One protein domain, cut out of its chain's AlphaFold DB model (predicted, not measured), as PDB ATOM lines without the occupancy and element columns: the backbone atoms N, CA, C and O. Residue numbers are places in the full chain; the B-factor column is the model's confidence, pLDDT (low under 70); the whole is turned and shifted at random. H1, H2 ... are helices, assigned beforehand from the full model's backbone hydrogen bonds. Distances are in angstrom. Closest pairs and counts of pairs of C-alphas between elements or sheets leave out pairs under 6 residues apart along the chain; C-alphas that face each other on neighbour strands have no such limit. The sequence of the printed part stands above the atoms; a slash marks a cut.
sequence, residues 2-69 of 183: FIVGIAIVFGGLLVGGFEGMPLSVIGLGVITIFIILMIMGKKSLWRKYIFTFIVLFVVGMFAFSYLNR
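What this domain is: This is residues 2 to 69 of the 183 residues of an uncharacterized protein of Oceanobacillus piezotolerans (UniProt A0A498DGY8). Two helices, H1 and H2, lie side by side as a helical hairpin, and a third and longest helix, H3, folds back from the far end of H2 as the other arm of a narrow V. H3 meets H2 only near the corner of that V, and its later part, residues 55 to 67, sticks out free together with residues 68 and 69. The printed part has 68 residues, with three named helices in the order H1, H2, H3 and no named strand: the class is all helix. The whole is loose, with a radius of gyration of the C-alphas of 14.6 A, and flat, spanning 40 by 37 by 11 A.

How they stand to each other: H1, residues 2 to 15, touches H2, residues 21 to 40; their closest C-alphas are those of Val 9 and Ser 24, 4.2 A apart. The two run opposite ways at a shallow tilt of 15 degrees and form a helical hairpin. H2 touches H3, residues 44 to 67, with residues 37 to 40 alone, and H3 touches H2 with residues 46 to 50 alone. Their closest C-alphas are those of Met 40 and Trp 46, 6.3 A apart. H2 and H3 run opposite ways at a shallow tilt of 29 degrees, also a helical hairpin. H1 and H3 are apart. In H1, H2 and H3 every O i to N i+4 pair is within hydrogen-bond range.

Where its parts are: H1 begins at C-alpha 2 (8.454, -38.500, -51.776) and is 20.3 A long from first to last C-alpha. H2 measures 28.4 A and ends at C-alpha 40 (-3.036, -36.579, -41.352). H3 measures 34.4 A and ends at C-alpha 67 (21.897, -20.558, -26.052).

The domain as a whole: The two C-alphas farthest apart are those of Gly 17 and Leu 45, at 40.6 A. The printed part has no cut, and both links are tight. The mean pLDDT of the printed part is 87.1, and no printed residue is under 70.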
ATOM      1  N   PHE A   2       7.955 -37.136 -52.046       86.38
ATOM      2  CA  PHE A   2       8.454 -38.500 -51.776       86.38
ATOM      3  C   PHE A   2       9.638 -38.932 -52.660       86.38
ATOM      4  O   PHE A   2      10.689 -39.285 -52.144       86.38
ATOM      5  N   ILE A   3       9.503 -38.807 -53.989       87.94
ATOM      6  CA  ILE A   3      10.573 -39.134 -54.956       87.94
ATOM      7  C   ILE A   3      11.827 -38.279 -54.714       87.94
ATOM      8  O   ILE A   3      12.942 -38.773 -54.813       87.94
ATOM      9  N   VAL A   4      11.638 -37.010 -54.339       89.12
ATOM     10  CA  VAL A   4      12.736 -36.092 -53.999       89.12
ATOM     11  C   VAL A   4      13.463 -36.571 -52.741       89.12
ATOM     12  O   VAL A   4      14.683 -36.634 -52.740       89.12
ATOM     13  N   GLY A   5      12.729 -36.973 -51.701       87.62
ATOM     14  CA  GLY A   5      13.322 -37.540 -50.491       87.62
ATOM     15  C   GLY A   5      14.111 -38.822 -50.770       87.62
ATOM     16  O   GLY A   5      15.234 -38.952 -50.299       87.62
ATOM     17  N   ILE A   6      13.580 -39.722 -51.607       91.31
ATOM     18  CA  ILE A   6      14.292 -40.940 -52.034       91.31
ATOM     19  C   ILE A   6      15.579 -40.586 -52.784       91.31
ATOM     20  O   ILE A   6      16.631 -41.140 -52.477       91.31
ATOM     21  N   ALA A   7      15.519 -39.647 -53.729       91.56
ATOM     22  CA  ALA A   7      16.692 -39.208 -54.477       91.56
ATOM     23  C   ALA A   7      17.777 -38.621 -53.557       91.56
ATOM     24  O   ALA A   7      18.954 -38.905 -53.753       91.56
ATOM     25  N   ILE A   8      17.388 -37.865 -52.524       90.81
ATOM     26  CA  ILE A   8      18.316 -37.308 -51.530       90.81
ATOM     27  C   ILE A   8      18.958 -38.419 -50.684       90.81
ATOM     28  O   ILE A   8      20.167 -38.389 -50.470       90.81
ATOM     29  N   VAL A   9      18.182 -39.421 -50.247       92.81
ATOM     30  CA  VAL A   9      18.728 -40.577 -49.509       92.81
ATOM     31  C   VAL A   9      19.745 -41.334 -50.359       92.81
ATOM     32  O   VAL A   9      20.853 -41.597 -49.900       92.81
ATOM     33  N   PHE A  10      19.407 -41.643 -51.613       92.38
ATOM     34  CA  PHE A  10      20.343 -42.305 -52.522       92.38
ATOM     35  C   PHE A  10      21.569 -41.442 -52.819       92.38
ATOM     36  O   PHE A  10      22.673 -41.969 -52.861       92.38
ATOM     37  N   GLY A  11      21.401 -40.126 -52.963       89.25
ATOM     38  CA  GLY A  11      22.515 -39.190 -53.101       89.25
ATOM     39  C   GLY A  11      23.478 -39.254 -51.914       89.25
ATOM     40  O   GLY A  11      24.681 -39.374 -52.116       89.25
ATOM     41  N   GLY A  12      22.959 -39.260 -50.683       88.00
ATOM     42  CA  GLY A  12      23.780 -39.410 -49.479       88.00
ATOM     43  C   GLY A  12      24.492 -40.765 -49.398       88.00
ATOM     44  O   GLY A  12      25.676 -40.820 -49.076       88.00
ATOM     45  N   LEU A  13      23.816 -41.855 -49.769       90.00
ATOM     46  CA  LEU A  13      24.427 -43.189 -49.826       90.00
ATOM     47  C   LEU A  13      25.532 -43.296 -50.889       90.00
ATOM     48  O   LEU A  13      26.510 -44.002 -50.663       90.00
ATOM     49  N   LEU A  14      25.387 -42.601 -52.023       91.50
ATOM     50  CA  LEU A  14      26.387 -42.566 -53.096       91.50
ATOM     51  C   LEU A  14      27.650 -41.797 -52.701       91.50
ATOM     52  O   LEU A  14      28.740 -42.208 -53.088       91.50
ATOM     53  N   VAL A  15      27.509 -40.707 -51.939       89.88
ATOM     54  CA  VAL A  15      28.656 -39.988 -51.354       89.88
ATOM     55  C   VAL A  15      29.394 -40.897 -50.367       89.88
ATOM     56  O   VAL A  15      30.620 -40.956 -50.375       89.88
ATOM     57  N   GLY A  16      28.646 -41.675 -49.578       82.38
ATOM     58  CA  GLY A  16      29.204 -42.677 -48.678       82.38
ATOM     59  C   GLY A  16      29.914 -42.087 -47.454       82.38
ATOM     60  O   GLY A  16      30.077 -40.877 -47.299       82.38
ATOM     61  N   GLY A  17      30.301 -42.972 -46.532       82.12
ATOM     62  CA  GLY A  17      31.007 -42.596 -45.304       82.12
ATOM     63  C   GLY A  17      30.216 -41.656 -44.383       82.12
ATOM     64  O   GLY A  17      28.989 -41.579 -44.433       82.12
ATOM     65  N   PHE A  18      30.939 -40.947 -43.513       76.19
ATOM     66  CA  PHE A  18      30.363 -39.951 -42.600       76.19
ATOM     67  C   PHE A  18      29.855 -38.695 -43.320       76.19
ATOM     68  O   PHE A  18      28.885 -38.095 -42.864       76.19
ATOM     69  N   GLU A  19      30.438 -38.332 -44.463       78.44
ATOM     70  CA  GLU A  19      30.031 -37.159 -45.252       78.44
ATOM     71  C   GLU A  19      28.653 -37.334 -45.910       78.44
ATOM     72  O   GLU A  19      27.899 -36.372 -46.046       78.44
ATOM     73  N   GLY A  20      28.277 -38.568 -46.266       80.56
ATOM     74  CA  GLY A  20      26.968 -38.889 -46.840       80.56
ATOM     75  C   GLY A  20      25.820 -39.023 -45.826       80.56
ATOM     76  O   GLY A  20      24.640 -38.995 -46.208       80.56
ATOM     77  N   MET A  21      26.124 -39.157 -44.527       87.62
ATOM     78  CA  MET A  21      25.103 -39.352 -43.486       87.62
ATOM     79  C   MET A  21      24.145 -38.155 -43.344       87.62
ATOM     80  O   MET A  21      22.933 -38.392 -43.347       87.62
ATOM     81  N   PRO A  22      24.606 -36.887 -43.278       88.81
ATOM     82  CA  PRO A  22      23.714 -35.736 -43.136       88.81
ATOM     83  C   PRO A  22      22.696 -35.639 -44.277       88.81
ATOM     84  O   PRO A  22      21.507 -35.428 -44.037       88.81
ATOM     85  N   LEU A  23      23.140 -35.870 -45.518       87.38
ATOM     86  CA  LEU A  23      22.270 -35.870 -46.696       87.38
ATOM     87  C   LEU A  23      21.194 -36.953 -46.590       87.38
ATOM     88  O   LEU A  23      20.009 -36.681 -46.789       87.38
ATOM     89  N   SER A  24      21.587 -38.163 -46.194       90.19
ATOM     90  CA  SER A  24      20.658 -39.281 -46.019       90.19
ATOM     91  C   SER A  24      19.603 -38.995 -44.941       90.19
ATOM     92  O   SER A  24      18.420 -39.273 -45.140       90.19
ATOM     93  N   VAL A  25      20.000 -38.372 -43.826       91.88
ATOM     94  CA  VAL A  25      19.087 -37.981 -42.736       91.88
ATOM     95  C   VAL A  25      18.090 -36.913 -43.194       91.88
ATOM     96  O   VAL A  25      16.895 -37.037 -42.915       91.88
ATOM     97  N   ILE A  26      18.534 -35.908 -43.956       90.19
ATOM     98  CA  ILE A  26      17.639 -34.894 -44.539       90.19
ATOM     99  C   ILE A  26      16.601 -35.562 -45.449       90.19
ATOM    100  O   ILE A  26      15.404 -35.280 -45.344       90.19
ATOM    101  N   GLY A  27      17.038 -36.488 -46.309       91.25
ATOM    102  CA  GLY A  27      16.149 -37.236 -47.198       91.25
ATOM    103  C   GLY A  27      15.088 -38.041 -46.441       91.25
ATOM    104  O   GLY A  27      13.901 -37.973 -46.778       91.25
ATOM    105  N   LEU A  28      15.480 -38.731 -45.364       93.19
ATOM    106  CA  LEU A  28      14.552 -39.439 -44.473       93.19
ATOM    107  C   LEU A  28      13.552 -38.487 -43.802       93.19
ATOM    108  O   LEU A  28      12.363 -38.810 -43.717       93.19
ATOM    109  N   GLY A  29      13.992 -37.298 -43.385       90.44
ATOM    110  CA  GLY A  29      13.113 -36.253 -42.856       90.44
ATOM    111  C   GLY A  29      12.033 -35.837 -43.861       90.44
ATOM    112  O   GLY A  29      10.846 -35.816 -43.527       90.44
ATOM    113  N   VAL A  30      12.410 -35.598 -45.123       91.44
ATOM    114  CA  VAL A  30      11.471 -35.241 -46.206       91.44
ATOM    115  C   VAL A  30      10.448 -36.352 -46.460       91.44
ATOM    116  O   VAL A  30       9.255 -36.075 -46.624       91.44
ATOM    117  N   ILE A  31      10.890 -37.613 -46.470       93.56
ATOM    118  CA  ILE A  31      10.002 -38.775 -46.622       93.56
ATOM    119  C   ILE A  31       9.021 -38.861 -45.447       93.56
ATOM    120  O   ILE A  31       7.819 -39.025 -45.659       93.56
ATOM    121  N   THR A  32       9.515 -38.698 -44.221       90.75
ATOM    122  CA  THR A  32       8.703 -38.771 -42.999       90.75
ATOM    123  C   THR A  32       7.613 -37.699 -42.997       90.75
ATOM    124  O   THR A  32       6.440 -38.009 -42.790       90.75
ATOM    125  N   ILE A  33       7.961 -36.451 -43.331       88.12
ATOM    126  CA  ILE A  33       6.997 -35.346 -43.452       88.12
ATOM    127  C   ILE A  33       5.939 -35.659 -44.519       88.12
ATOM    128  O   ILE A  33       4.749 -35.428 -44.296       88.12
ATOM    129  N   PHE A  34       6.341 -36.217 -45.664       89.19
ATOM    130  CA  PHE A  34       5.403 -36.608 -46.717       89.19
ATOM    131  C   PHE A  34       4.404 -37.675 -46.244       89.19
ATOM    132  O   PHE A  34       3.206 -37.530 -46.490       89.19
ATOM    133  N   ILE A  35       4.869 -38.712 -45.539       89.50
ATOM    134  CA  ILE A  35       4.009 -39.777 -44.996       89.50
ATOM    135  C   ILE A  35       3.024 -39.202 -43.968       89.50
ATOM    136  O   ILE A  35       1.822 -39.461 -44.055       89.50
ATOM    137  N   ILE A  36       3.498 -38.355 -43.047       86.94
ATOM    138  CA  ILE A  36       2.647 -37.688 -42.048       86.94
ATOM    139  C   ILE A  36       1.564 -36.845 -42.736       86.94
ATOM    140  O   ILE A  36       0.385 -36.925 -42.380       86.94
ATOM    141  N   LEU A  37       1.925 -36.072 -43.764       86.94
ATOM    142  CA  LEU A  37       0.969 -35.269 -44.529       86.94
ATOM    143  C   LEU A  37      -0.017 -36.126 -45.336       86.94
ATOM    144  O   LEU A  37      -1.178 -35.741 -45.464       86.94
ATOM    145  N   MET A  38       0.395 -37.287 -45.846       87.12
ATOM    146  CA  MET A  38      -0.502 -38.209 -46.546       87.12
ATOM    147  C   MET A  38      -1.584 -38.772 -45.607       87.12
ATOM    148  O   MET A  38      -2.753 -38.861 -45.993       87.12
ATOM    149  N   ILE A  39      -1.209 -39.121 -44.370       86.44
ATOM    150  CA  ILE A  39      -2.115 -39.720 -43.378       86.44
ATOM    151  C   ILE A  39      -2.996 -38.648 -42.721       86.44
ATOM    152  O   ILE A  39      -4.220 -38.778 -42.684       86.44
ATOM    153  N   MET A  40      -2.385 -37.570 -42.223       83.25
ATOM    154  CA  MET A  40      -3.036 -36.579 -41.352       83.25
ATOM    155  C   MET A  40      -3.369 -35.260 -42.066       83.25
ATOM    156  O   MET A  40      -4.258 -34.523 -41.642       83.25
ATOM    157  N   GLY A  41      -2.706 -34.957 -43.184       75.62
ATOM    158  CA  GLY A  41      -2.848 -33.692 -43.915       75.62
ATOM    159  C   GLY A  41      -4.132 -33.552 -44.737       75.62
ATOM    160  O   GLY A  41      -4.350 -32.501 -45.338       75.62
ATOM    161  N   LYS A  42      -5.013 -34.566 -44.740       78.69
ATOM    162  CA  LYS A  42      -6.326 -34.508 -45.410       78.69
ATOM    163  C   LYS A  42      -7.222 -33.396 -44.855       78.69
ATOM    164  O   LYS A  42      -8.051 -32.856 -45.580       78.69
ATOM    165  N   LYS A  43      -7.060 -33.034 -43.577       84.50
ATOM    166  CA  LYS A  43      -7.780 -31.921 -42.943       84.50
ATOM    167  C   LYS A  43      -6.904 -30.665 -42.927       84.50
ATOM    168  O   LYS A  43      -5.783 -30.691 -42.423       84.50
ATOM    169  N   SER A  44      -7.451 -29.544 -43.406       82.31
ATOM    170  CA  SER A  44      -6.745 -28.250 -43.509       82.31
ATOM    171  C   SER A  44      -6.120 -27.790 -42.182       82.31
ATOM    172  O   SER A  44      -4.990 -27.306 -42.168       82.31
ATOM    173  N   LEU A  45      -6.810 -28.006 -41.054       86.12
ATOM    174  CA  LEU A  45      -6.300 -27.661 -39.722       86.12
ATOM    175  C   LEU A  45      -5.056 -28.478 -39.341       86.12
ATOM    176  O   LEU A  45      -4.052 -27.901 -38.942       86.12
ATOM    177  N   TRP A  46      -5.081 -29.800 -39.538       85.44
ATOM    178  CA  TRP A  46      -3.945 -30.680 -39.236       85.44
ATOM    179  C   TRP A  46      -2.709 -30.330 -40.056       85.44
ATOM    180  O   TRP A  46      -1.606 -30.295 -39.520       85.44
ATOM    181  N   ARG A  47      -2.897 -29.987 -41.335       83.00
ATOM    182  CA  ARG A  47      -1.799 -29.525 -42.187       83.00
ATOM    183  C   ARG A  47      -1.113 -28.286 -41.602       83.00
ATOM    184  O   ARG A  47       0.111 -28.247 -41.562       83.00
ATOM    185  N   LYS A  48      -1.885 -27.300 -41.130       88.31
ATOM    186  CA  LYS A  48      -1.339 -26.086 -40.497       88.31
ATOM    187  C   LYS A  48      -0.562 -26.425 -39.226       88.31
ATOM    188  O   LYS A  48       0.575 -25.992 -39.108       88.31
ATOM    189  N   TYR A  49      -1.122 -27.253 -38.341       89.88
ATOM    190  CA  TYR A  49      -0.435 -27.670 -37.112       89.88
ATOM    191  C   TYR A  49       0.887 -28.389 -37.384       89.88
ATOM    192  O   TYR A  49       1.878 -28.077 -36.735       89.88
ATOM    193  N   ILE A  50       0.929 -29.297 -38.367       87.38
ATOM    194  CA  ILE A  50       2.155 -30.015 -38.744       87.38
ATOM    195  C   ILE A  50       3.236 -29.031 -39.203       87.38
ATOM    196  O   ILE A  50       4.359 -29.089 -38.712       87.38
ATOM    197  N   PHE A  51       2.906 -28.097 -40.102       86.25
ATOM    198  CA  PHE A  51       3.879 -27.102 -40.563       86.25
ATOM    199  C   PHE A  51       4.341 -26.175 -39.439       86.25
ATOM    200  O   PHE A  51       5.540 -25.948 -39.300       86.25
ATOM    201  N   THR A  52       3.419 -25.677 -38.615       91.19
ATOM    202  CA  THR A  52       3.760 -24.828 -37.468       91.19
ATOM    203  C   THR A  52       4.665 -25.563 -36.482       91.19
ATOM    204  O   THR A  52       5.653 -24.985 -36.040       91.19
ATOM    205  N   PHE A  53       4.383 -26.834 -36.183       91.19
ATOM    206  CA  PHE A  53       5.217 -27.654 -35.306       91.19
ATOM    207  C   PHE A  53       6.618 -27.865 -35.881       91.19
ATOM    208  O   PHE A  53       7.589 -27.682 -35.158       91.19
ATOM    209  N   ILE A  54       6.744 -28.195 -37.172       88.69
ATOM    210  CA  ILE A  54       8.056 -28.375 -37.816       88.69
ATOM    211  C   ILE A  54       8.871 -27.083 -37.728       88.69
ATOM    212  O   ILE A  54      10.032 -27.123 -37.335       88.69
ATOM    213  N   VAL A  55       8.267 -25.937 -38.058       91.00
ATOM    214  CA  VAL A  55       8.960 -24.643 -37.988       91.00
ATOM    215  C   VAL A  55       9.377 -24.328 -36.551       91.00
ATOM    216  O   VAL A  55      10.531 -23.977 -36.329       91.00
ATOM    217  N   LEU A  56       8.483 -24.508 -35.575       94.19
ATOM    218  CA  LEU A  56       8.801 -24.314 -34.156       94.19
ATOM    219  C   LEU A  56       9.912 -25.243 -33.678       94.19
ATOM    220  O   LEU A  56      10.783 -24.804 -32.938       94.19
ATOM    221  N   PHE A  57       9.900 -26.504 -34.103       90.62
ATOM    222  CA  PHE A  57      10.926 -27.471 -33.744       90.62
ATOM    223  C   PHE A  57      12.288 -27.059 -34.304       90.62
ATOM    224  O   PHE A  57      13.265 -27.012 -33.566       90.62
ATOM    225  N   VAL A  58      12.349 -26.683 -35.586       88.56
ATOM    226  CA  VAL A  58      13.589 -26.216 -36.224       88.56
ATOM    227  C   VAL A  58      14.109 -24.949 -35.545       88.56
ATOM    228  O   VAL A  58      15.271 -24.903 -35.151       88.56
ATOM    229  N   VAL A  59      13.254 -23.943 -35.342       91.75
ATOM    230  CA  VAL A  59      13.631 -22.701 -34.645       91.75
ATOM    231  C   VAL A  59      14.072 -22.987 -33.209       91.75
ATOM    232  O   VAL A  59      15.070 -22.434 -32.760       91.75
ATOM    233  N   GLY A  60      13.376 -23.881 -32.503       92.50
ATOM    234  CA  GLY A  60      13.722 -24.304 -31.149       92.50
ATOM    235  C   GLY A  60      15.090 -24.981 -31.074       92.50
ATOM    236  O   GLY A  60      15.857 -24.679 -30.168       92.50
ATOM    237  N   MET A  61      15.435 -25.824 -32.050       85.69
ATOM    238  CA  MET A  61      16.763 -26.442 -32.147       85.69
ATOM    239  C   MET A  61      17.863 -25.398 -32.369       85.69
ATOM    240  O   MET A  61      18.890 -25.448 -31.697       85.69
ATOM    241  N   PHE A  62      17.645 -24.423 -33.261       84.38
ATOM    242  CA  PHE A  62      18.598 -23.327 -33.467       84.38
ATOM    243  C   PHE A  62      18.752 -22.456 -32.218       84.38
ATOM    244  O   PHE A  62      19.873 -22.138 -31.835       84.38
ATOM    245  N   ALA A  63      17.646 -22.111 -31.555       88.00
ATOM    246  CA  ALA A  63      17.678 -21.348 -30.312       88.00
ATOM    247  C   ALA A  63      18.411 -22.114 -29.201       88.00
ATOM    248  O   ALA A  63      19.258 -21.543 -28.526       88.00
ATOM    249  N   PHE A  64      18.143 -23.413 -29.049       83.06
ATOM    250  CA  PHE A  64      18.840 -24.268 -28.090       83.06
ATOM    251  C   PHE A  64      20.341 -24.348 -28.388       83.06
ATOM    252  O   PHE A  64      21.146 -24.226 -27.475       83.06
ATOM    253  N   SER A  65      20.734 -24.507 -29.652       78.50
ATOM    254  CA  SER A  65      22.149 -24.519 -30.039       78.50
ATOM    255  C   SER A  65      22.833 -23.177 -29.769       78.50
ATOM    256  O   SER A  65      23.949 -23.159 -29.266       78.50
ATOM    257  N   TYR A  66      22.164 -22.059 -30.056       79.06
ATOM    258  CA  TYR A  66      22.707 -20.726 -29.812       79.06
ATOM    259  C   TYR A  66      22.871 -20.425 -28.316       79.06
ATOM    260  O   TYR A  66      23.892 -19.882 -27.911       79.06
ATOM    261  N   LEU A  67      21.884 -20.799 -27.497       81.69
ATOM    262  CA  LEU A  67      21.897 -20.558 -26.052       81.69
ATOM    263  C   LEU A  67      22.867 -21.462 -25.282       81.69
ATOM    264  O   LEU A  67      23.230 -21.119 -24.167       81.69
ATOM    265  N   ASN A  68      23.265 -22.601 -25.853       77.56
ATOM    266  CA  ASN A  68      24.234 -23.519 -25.248       77.56
ATOM    267  C   ASN A  68      25.625 -23.415 -25.891       77.56
ATOM    268  O   ASN A  68      26.402 -24.366 -25.828       77.56
ATOM    269  N   ARG A  69      25.947 -22.293 -26.550       76.00
ATOM    270  CA  ARG A  69      27.330 -22.054 -26.974       76.00
ATOM    271  C   ARG A  69      28.222 -21.927 -25.731       76.00
ATOM    272  O   ARG A  69      27.788 -21.318 -24.756       76.00
TER     273      ARG A  69